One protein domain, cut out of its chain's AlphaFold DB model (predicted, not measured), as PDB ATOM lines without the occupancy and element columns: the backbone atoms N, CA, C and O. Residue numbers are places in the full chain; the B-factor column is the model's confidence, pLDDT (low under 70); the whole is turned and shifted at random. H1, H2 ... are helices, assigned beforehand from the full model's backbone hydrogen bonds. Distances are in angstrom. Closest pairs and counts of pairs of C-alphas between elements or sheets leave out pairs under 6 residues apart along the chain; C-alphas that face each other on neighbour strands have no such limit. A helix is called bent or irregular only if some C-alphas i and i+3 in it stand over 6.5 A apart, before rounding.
ATOM      1  N   SER A   2      33.722 -24.985  21.396       81.69
ATOM      2  CA  SER A   2      32.427 -24.936  22.102       81.69
ATOM      3  C   SER A   2      31.267 -24.407  21.247       81.69
ATOM      4  O   SER A   2      30.239 -25.055  21.149       81.69
ATOM      5  N   VAL A   3      31.449 -23.261  20.577       84.19
ATOM      6  CA  VAL A   3      30.408 -22.666  19.715       84.19
ATOM      7  C   VAL A   3      30.140 -23.530  18.481       84.19
ATOM      8  O   VAL A   3      28.994 -23.772  18.131       84.19
ATOM      9  N   ALA A   4      31.197 -24.046  17.847       83.50
ATOM     10  CA  ALA A   4      31.070 -24.905  16.671       83.50
ATOM     11  C   ALA A   4      30.318 -26.213  16.979       83.50
ATOM     12  O   ALA A   4      29.571 -26.685  16.131       83.50
ATOM     13  N   ALA A   5      30.440 -26.746  18.201       85.81
ATOM     14  CA  ALA A   5      29.705 -27.931  18.642       85.81
ATOM     15  C   ALA A   5      28.177 -27.724  18.706       85.81
ATOM     16  O   ALA A   5      27.445 -28.704  18.694       85.81
ATOM     17  N   LEU A   6      27.679 -26.480  18.739       84.44
ATOM     18  CA  LEU A   6      26.239 -26.204  18.633       84.44
ATOM     19  C   LEU A   6      25.723 -26.341  17.194       84.44
ATOM     20  O   LEU A   6      24.574 -26.715  16.981       84.44
ATOM     21  N   PHE A   7      26.565 -26.033  16.207       84.69
ATOM     22  CA  PHE A   7      26.219 -26.154  14.788       84.69
ATOM     23  C   PHE A   7      26.507 -27.552  14.250       84.69
ATOM     24  O   PHE A   7      25.818 -28.031  13.355       84.69
ATOM     25  N   TYR A   8      27.535 -28.203  14.792       86.31
ATOM     26  CA  TYR A   8      27.966 -29.526  14.382       86.31
ATOM     27  C   TYR A   8      28.462 -30.318  15.601       86.31
ATOM     28  O   TYR A   8      29.608 -30.177  16.034       86.31
ATOM     29  N   SER A   9      27.598 -31.160  16.175       88.06
ATOM     30  CA  SER A   9      27.821 -31.792  17.489       88.06
ATOM     31  C   SER A   9      29.134 -32.574  17.593       88.06
ATOM     32  O   SER A   9      29.853 -32.468  18.588       88.06
ATOM     33  N   TRP A  10      29.529 -33.286  16.536       89.50
ATOM     34  CA  TRP A  10      30.765 -34.082  16.515       89.50
ATOM     35  C   TRP A  10      32.061 -33.256  16.533       89.50
ATOM     36  O   TRP A  10      33.123 -33.796  16.851       89.50
ATOM     37  N   THR A  11      32.006 -31.938  16.303       89.38
ATOM     38  CA  THR A  11      33.161 -31.035  16.469       89.38
ATOM     39  C   THR A  11      33.648 -30.998  17.924       89.38
ATOM     40  O   THR A  11      34.780 -30.583  18.180       89.38
ATOM     41  N   VAL A  12      32.855 -31.495  18.885       89.50
ATOM     42  CA  VAL A  12      33.293 -31.689  20.273       89.50
ATOM     43  C   VAL A  12      34.559 -32.553  20.377       89.50
ATOM     44  O   VAL A  12      35.363 -32.339  21.278       89.50
ATOM     45  N   LEU A  13      34.813 -33.464  19.428       89.44
ATOM     46  CA  LEU A  13      36.029 -34.288  19.412       89.44
ATOM     47  C   LEU A  13      37.314 -33.457  19.372       89.44
ATOM     48  O   LEU A  13      38.331 -33.855  19.940       89.44
ATOM     49  N   PHE A  14      37.277 -32.266  18.775       90.81
ATOM     50  CA  PHE A  14      38.442 -31.395  18.755       90.81
ATOM     51  C   PHE A  14      38.834 -30.863  20.133       90.81
ATOM     52  O   PHE A  14      39.977 -30.440  20.292       90.81
ATOM     53  N   PHE A  15      37.971 -30.943  21.156       89.25
ATOM     54  CA  PHE A  15      38.382 -30.624  22.525       89.25
ATOM     55  C   PHE A  15      39.543 -31.488  23.008       89.25
ATOM     56  O   PHE A  15      40.312 -31.007  23.834       89.25
ATOM     57  N   ILE A  16      39.731 -32.696  22.459       88.19
ATOM     58  CA  ILE A  16      40.890 -33.561  22.732       88.19
ATOM     59  C   ILE A  16      42.207 -32.867  22.344       88.19
ATOM     60  O   ILE A  16      43.235 -33.098  22.976       88.19
ATOM     61  N   LEU A  17      42.196 -31.955  21.364       88.00
ATOM     62  CA  LEU A  17      43.392 -31.195  20.998       88.00
ATOM     63  C   LEU A  17      43.855 -30.267  22.123       88.00
ATOM     64  O   LEU A  17      45.053 -30.044  22.249       88.00
ATOM     65  N   VAL A  18      42.955 -29.751  22.965       87.12
ATOM     66  CA  VAL A  18      43.319 -28.821  24.044       87.12
ATOM     67  C   VAL A  18      44.275 -29.461  25.065       87.12
ATOM     68  O   VAL A  18      45.380 -28.938  25.218       87.12
ATOM     69  N   PRO A  19      43.961 -30.598  25.719       83.69
ATOM     70  CA  PRO A  19      44.910 -31.251  26.617       83.69
ATOM     71  C   PRO A  19      46.167 -31.730  25.880       83.69
ATOM     72  O   PRO A  19      47.260 -31.608  26.430       83.69
ATOM     73  N   VAL A  20      46.053 -32.186  24.624       85.44
ATOM     74  CA  VAL A  20      47.217 -32.563  23.798       85.44
ATOM     75  C   VAL A  20      48.159 -31.371  23.602       85.44
ATOM     76  O   VAL A  20      49.369 -31.510  23.757       85.44
ATOM     77  N   THR A  21      47.631 -30.178  23.316       83.94
ATOM     78  CA  THR A  21      48.451 -28.967  23.158       83.94
ATOM     79  C   THR A  21      49.111 -28.544  24.467       83.94
ATOM     80  O   THR A  21      50.296 -28.219  24.461       83.94
ATOM     81  N   ILE A  22      48.389 -28.606  25.592       83.50
ATOM     82  CA  ILE A  22      48.930 -28.275  26.918       83.50
ATOM     83  C   ILE A  22      50.080 -29.223  27.264       83.50
ATOM     84  O   ILE A  22      51.138 -28.757  27.679       83.50
ATOM     85  N   PHE A  23      49.895 -30.527  27.034       81.62
ATOM     86  CA  PHE A  23      50.912 -31.550  27.273       81.62
ATOM     87  C   PHE A  23      52.168 -31.351  26.412       81.62
ATOM     88  O   PHE A  23      53.279 -31.580  26.877       81.62
ATOM     89  N   LEU A  24      52.004 -30.916  25.159       79.38
ATOM     90  CA  LEU A  24      53.114 -30.773  24.216       79.38
ATOM     91  C   LEU A  24      53.892 -29.445  24.328       79.38
ATOM     92  O   LEU A  24      55.045 -29.407  23.899       79.38
ATOM     93  N   TYR A  25      53.286 -28.363  24.838       75.69
ATOM     94  CA  TYR A  25      53.868 -27.007  24.784       75.69
ATOM     95  C   TYR A  25      54.151 -26.332  26.126       75.69
ATOM     96  O   TYR A  25      54.899 -25.358  26.147       75.69
ATOM     97  N   THR A  26      53.523 -26.741  27.226       66.38
ATOM     98  CA  THR A  26      53.575 -25.989  28.491       66.38
ATOM     99  C   THR A  26      54.079 -26.863  29.632       66.38
ATOM    100  O   THR A  26      53.664 -28.011  29.755       66.38
ATOM    101  N   ASP A  27      54.894 -26.292  30.525       62.09
ATOM    102  CA  ASP A  27      55.097 -26.847  31.867       62.09
ATOM    103  C   ASP A  27      53.731 -26.922  32.546       62.09
ATOM    104  O   ASP A  27      53.099 -25.887  32.762       62.09
ATOM    105  N   SER A  28      53.246 -28.134  32.803       60.91
ATOM    106  CA  SER A  28      51.873 -28.498  33.170       60.91
ATOM    107  C   SER A  28      51.310 -27.729  34.374       60.91
ATOM    108  O   SER A  28      51.173 -28.260  35.476       60.91
ATOM    109  N   LYS A  29      50.946 -26.459  34.175       76.88
ATOM    110  CA  LYS A  29      50.278 -25.638  35.181       76.88
ATOM    111  C   LYS A  29      48.816 -26.078  35.256       76.88
ATOM    112  O   LYS A  29      48.120 -26.019  34.236       76.88
ATOM    113  N   PRO A  30      48.301 -26.434  36.445       72.06
ATOM    114  CA  PRO A  30      46.925 -26.910  36.601       72.06
ATOM    115  C   PRO A  30      45.890 -25.859  36.169       72.06
ATOM    116  O   PRO A  30      44.814 -26.201  35.691       72.06
ATOM    117  N   ARG A  31      46.243 -24.567  36.219       75.69
ATOM    118  CA  ARG A  31      45.392 -23.467  35.742       75.69
ATOM    119  C   ARG A  31      45.011 -23.581  34.261       75.69
ATOM    120  O   ARG A  31      43.909 -23.187  33.896       75.69
ATOM    121  N   ASN A  32      45.880 -24.133  33.412       80.00
ATOM    122  CA  ASN A  32      45.598 -24.233  31.976       80.00
ATOM    123  C   ASN A  32      44.524 -25.286  31.659       80.00
ATOM    124  O   ASN A  32      43.859 -25.185  30.631       80.00
ATOM    125  N   TRP A  33      44.297 -26.245  32.559       80.31
ATOM    126  CA  TRP A  33      43.262 -27.269  32.407       80.31
ATOM    127  C   TRP A  33      41.846 -26.726  32.643       80.31
ATOM    128  O   TRP A  33      40.883 -27.279  32.119       80.31
ATOM    129  N   LEU A  34      41.706 -25.611  33.371       83.38
ATOM    130  CA  LEU A  34      40.414 -24.957  33.621       83.38
ATOM    131  C   LEU A  34      39.883 -24.187  32.399       83.38
ATOM    132  O   LEU A  34      38.680 -23.956  32.279       83.38
ATOM    133  N   ILE A  35      40.764 -23.803  31.473       83.94
ATOM    134  CA  ILE A  35      40.420 -23.013  30.282       83.94
ATOM    135  C   ILE A  35      39.360 -23.712  29.401       83.94
ATOM    136  O   ILE A  35      38.325 -23.101  29.137       83.94
ATOM    137  N   PRO A  36      39.523 -24.977  28.961       84.94
ATOM    138  CA  PRO A  36      38.495 -25.643  28.155       84.94
ATOM    139  C   PRO A  36      37.172 -25.837  28.905       84.94
ATOM    140  O   PRO A  36      36.108 -25.703  28.305       84.94
ATOM    141  N   LEU A  37      37.223 -26.109  30.213       85.94
ATOM    142  CA  LEU A  37      36.029 -26.358  31.020       85.94
ATOM    143  C   LEU A  37      35.172 -25.093  31.165       85.94
ATOM    144  O   LEU A  37      33.961 -25.132  30.948       85.94
ATOM    145  N   THR A  38      35.808 -23.950  31.436       88.31
ATOM    146  CA  THR A  38      35.120 -22.649  31.484       88.31
ATOM    147  C   THR A  38      34.515 -22.264  30.132       88.31
ATOM    148  O   THR A  38      33.388 -21.774  30.085       88.31
ATOM    149  N   ALA A  39      35.198 -22.560  29.021       87.44
ATOM    150  CA  ALA A  39      34.683 -22.303  27.678       87.44
ATOM    151  C   ALA A  39      33.460 -23.165  27.312       87.44
ATOM    152  O   ALA A  39      32.599 -22.710  26.558       87.44
ATOM    153  N   ILE A  40      33.376 -24.409  27.795       90.06
ATOM    154  CA  ILE A  40      32.196 -25.270  27.599       90.06
ATOM    155  C   ILE A  40      31.017 -24.731  28.412       90.06
ATOM    156  O   ILE A  40      29.934 -24.543  27.861       90.06
ATOM    157  N   LEU A  41      31.241 -24.428  29.695       90.94
ATOM    158  CA  LEU A  41      30.204 -23.906  30.590       90.94
ATOM    159  C   LEU A  41      29.612 -22.590  30.081       90.94
ATOM    160  O   LEU A  41      28.394 -22.448  30.041       90.94
ATOM    161  N   ALA A  42      30.457 -21.652  29.641       92.00
ATOM    162  CA  ALA A  42      30.000 -20.368  29.120       92.00
ATOM    163  C   ALA A  42      29.063 -20.538  27.914       92.00
ATOM    164  O   ALA A  42      27.987 -19.944  27.874       92.00
ATOM    165  N   VAL A  43      29.434 -21.387  26.950       91.75
ATOM    166  CA  VAL A  43      28.616 -21.608  25.750       91.75
ATOM    167  C   VAL A  43      27.339 -22.381  26.061       91.75
ATOM    168  O   VAL A  43      26.294 -22.035  25.516       91.75
ATOM    169  N   LEU A  44      27.382 -23.368  26.961       90.75
ATOM    170  CA  LEU A  44      26.182 -24.089  27.391       90.75
ATOM    171  C   LEU A  44      25.180 -23.175  28.099       90.75
ATOM    172  O   LEU A  44      23.991 -23.253  27.805       90.75
ATOM    173  N   LEU A  45      25.640 -22.285  28.986       92.44
ATOM    174  CA  LEU A  45      24.768 -21.331  29.677       92.44
ATOM    175  C   LEU A  45      24.096 -20.363  28.699       92.44
ATOM    176  O   LEU A  45      22.887 -20.140  28.785       92.44
ATOM    177  N   ILE A  46      24.858 -19.826  27.742       92.06
ATOM    178  CA  ILE A  46      24.317 -18.940  26.703       92.06
ATOM    179  C   ILE A  46      23.308 -19.701  25.834       92.06
ATOM    180  O   ILE A  46      22.192 -19.224  25.637       92.06
ATOM    181  N   ALA A  47      23.659 -20.897  25.358       90.25
ATOM    182  CA  ALA A  47      22.788 -21.702  24.506       90.25
ATOM    183  C   ALA A  47      21.490 -22.104  25.224       90.25
ATOM    184  O   ALA A  47      20.411 -22.008  24.646       90.25
ATOM    185  N   TYR A  48      21.579 -22.491  26.499       90.44
ATOM    186  CA  TYR A  48      20.411 -22.806  27.317       90.44
ATOM    187  C   TYR A  48      19.502 -21.588  27.490       90.44
ATOM    188  O   TYR A  48      18.293 -21.702  27.307       90.44
ATOM    189  N   SER A  49      20.081 -20.415  27.759       91.50
ATOM    190  CA  SER A  49      19.326 -19.164  27.907       91.50
ATOM    191  C   SER A  49      18.569 -18.800  26.626       91.50
ATOM    192  O   SER A  49      17.390 -18.459  26.681       91.50
ATOM    193  N   VAL A  50      19.212 -18.925  25.460       91.25
ATOM    194  CA  VAL A  50      18.582 -18.652  24.156       91.25
ATOM    195  C   VAL A  50      17.468 -19.656  23.850       91.25
ATOM    196  O   VAL A  50      16.366 -19.252  23.479       91.25
ATOM    197  N   CYS A  51      17.713 -20.954  24.045       89.88
ATOM    198  CA  CYS A  51      16.704 -21.989  23.811       89.88
ATOM    199  C   CYS A  51      15.499 -21.849  24.747       89.88
ATOM    200  O   CYS A  51      14.369 -22.023  24.298       89.88
ATOM    201  N   PHE A  52      15.725 -21.478  26.011       91.00
ATOM    202  CA  PHE A  52      14.656 -21.203  26.968       91.00
ATOM    203  C   PHE A  52      13.768 -20.036  26.513       91.00
ATOM    204  O   PHE A  52      12.548 -20.156  26.540       91.00
ATOM    205  N   LEU A  53      14.364 -18.944  26.018       92.56
ATOM    206  CA  LEU A  53      13.618 -17.792  25.490       92.56
ATOM    207  C   LEU A  53      12.816 -18.122  24.223       92.56
ATOM    208  O   LEU A  53      11.732 -17.580  24.026       92.56
ATOM    209  N   MET A  54      13.338 -18.997  23.363       91.50
ATOM    210  CA  MET A  54      12.685 -19.391  22.108       91.50
ATOM    211  C   MET A  54      11.720 -20.581  22.256       91.50
ATOM    212  O   MET A  54      11.041 -20.932  21.295       91.50
ATOM    213  N   GLY A  55      11.658 -21.221  23.428       88.62
ATOM    214  CA  GLY A  55      10.830 -22.408  23.663       88.62
ATOM    215  C   GLY A  55      11.361 -23.699  23.021       88.62
ATOM    216  O   GLY A  55      10.605 -24.656  22.859       88.62
ATOM    217  N   TYR A  56      12.647 -23.756  22.658       87.94
ATOM    218  CA  TYR A  56      13.277 -24.953  22.092       87.94
ATOM    219  C   TYR A  56      13.884 -25.851  23.173       87.94
ATOM    220  O   TYR A  56      14.491 -25.389  24.140       87.94
ATOM    221  N   ASN A  57      13.799 -27.170  22.975       88.94
ATOM    222  CA  ASN A  57      14.444 -28.138  23.860       88.94
ATOM    223  C   ASN A  57      15.891 -28.410  23.416       88.94
ATOM    224  O   ASN A  57      16.148 -29.217  22.520       88.94
ATOM    225  N   LEU A  58      16.840 -27.751  24.085       85.69
ATOM    226  CA  LEU A  58      18.272 -27.894  23.812       85.69
ATOM    227  C   LEU A  58      18.775 -29.335  23.988       85.69
ATOM    228  O   LEU A  58      19.609 -29.786  23.210       85.69
ATOM    229  N   VAL A  59      18.264 -30.076  24.975       85.44
ATOM    230  CA  VAL A  59      18.709 -31.454  25.244       85.44
ATOM    231  C   VAL A  59      18.362 -32.361  24.070       85.44
ATOM    232  O   VAL A  59      19.210 -33.123  23.611       85.44
ATOM    233  N   TYR A  60      17.142 -32.237  23.544       87.06
ATOM    234  CA  TYR A  60      16.716 -32.998  22.372       87.06
ATOM    235  C   TYR A  60      17.586 -32.686  21.147       87.06
ATOM    236  O   TYR A  60      18.081 -33.607  20.503       87.06
ATOM    237  N   TYR A  61      17.834 -31.401  20.874       86.38
ATOM    238  CA  TYR A  61      18.675 -30.966  19.755       86.38
ATOM    239  C   TYR A  61      20.106 -31.524  19.842       86.38
ATOM    240  O   TYR A  61      20.644 -32.043  18.866       86.38
ATOM    241  N   VAL A  62      20.716 -31.475  21.030       86.31
ATOM    242  CA  VAL A  62      22.072 -31.997  21.244       86.31
ATOM    243  C   VAL A  62      22.117 -33.515  21.051       86.31
ATOM    244  O   VAL A  62      23.013 -34.009  20.367       86.31
ATOM    245  N   LEU A  63      21.154 -34.255  21.613       86.44
ATOM    246  CA  LEU A  63      21.084 -35.714  21.484       86.44
ATOM    247  C   LEU A  63      20.872 -36.163  20.034       86.44
ATOM    248  O   LEU A  63      21.493 -37.133  19.603       86.44
ATOM    249  N   ASP A  64      20.035 -35.454  19.275       86.25
ATOM    250  CA  ASP A  64      19.811 -35.746  17.859       86.25
ATOM    251  C   ASP A  64      21.092 -35.556  17.029       86.25
ATOM    252  O   ASP A  64      21.443 -36.409  16.211       86.25
ATOM    253  N   GLY A  65      21.863 -34.505  17.318       83.25
ATOM    254  CA  GLY A  65      23.131 -34.237  16.640       83.25
ATOM    255  C   GLY A  65      24.254 -35.245  16.934       83.25
ATOM    256  O   GLY A  65      25.204 -35.328  16.157       83.25
ATOM    257  N   PHE A  66      24.163 -36.035  18.013       86.12
ATOM    258  CA  PHE A  66      25.136 -37.087  18.358       86.12
ATOM    259  C   PHE A  66      24.817 -38.463  17.766       86.12
ATOM    260  O   PHE A  66      25.481 -39.451  18.086       86.12
ATOM    261  N   LYS A  67      23.829 -38.559  16.875       88.69
ATOM    262  CA  LYS A  67      23.605 -39.786  16.109       88.69
ATOM    263  C   LYS A  67      24.824 -40.111  15.241       88.69
ATOM    264  O   LYS A  67      25.576 -39.226  14.826       88.69
TER     265      LYS A  67
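This is residues 2 to 67 of the 179 residues of an uncharacterized protein of Jejuia pallidilutea (UniProt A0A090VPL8). A long, open helical hairpin, H2 and H3, makes the length of this domain; H4 folds across from the end of H3 toward the start of H2, and short H1 sits inside that end. The printed part has 66 residues, with four named helices in the order H1, H2, H3, H4 and no named strand: all helix. It is loose, with a radius of gyration of the C-alphas of 14.3 A and spans of 45 by 23 by 13 A.

Find C-alpha 30 at (46.925, -26.910, 36.601); from there H3, residues 30 to 54, runs 37.9 A to C-alpha 54 at (12.685, -19.391, 22.108). It is irregular, only just: C-alphas 33 and 36 are 6.6 A apart. H2, residues 9 to 25, runs 27.5 A; it is neither bent nor irregular, but only just, with C-alphas 9 and 12 6.1 A apart. H1 is residues 4 to 7, 5.4 A. H4, residues 58 to 65, runs 10.7 A to C-alpha 65 at (23.131, -34.237, 16.640).

Look first at the hairpin: H3, with residues 32 to 36 alone, touches residues 15 to 22 of H2, at a shallow tilt of 19 degrees, opposite ways; the closest C-alphas, of Val 18 and Pro 36, are 7.1 A apart. H3, with residues 47 to 51 alone, only just touches H4, with 3 pairs of C-alphas within 8 A, the closest Cys 51 and Leu 58 at 6.1 A; at 73 degrees they are only just about perpendicular. H4 only just touches residues 9 to 10 of H2, also with 3 pairs, the closest C-alphas Ser 9 and Gly 65 at 5.4 A, about perpendicular at 87 degrees. H1 and H2 touch only at the corner, the closest C-alphas Ala 5 and Thr 11 at 5.1 A. H1 and H3 are near each other, with 6 pairs of C-alphas within 10 A. H1 and H4 are close but not clearly touching, the C-alphas of Leu 6 and Val 62 being closest at 7.6 A. Every O i to N i+4 pair is within hydrogen-bond range in H4, 17 of 21 in H3 and 6 of 13 in H2, where 12 of 14 O i to N i+3 pairs are; H1 is too short for an O i to N i+4 pair.

The C-alphas farthest apart, of Asp 27 and Gly 55, are 45.2 A apart. The printed part has no cut, and its three links are tight. Mean pLDDT of the printed part is 85.4; look for values under 70 at residues 26 to 28.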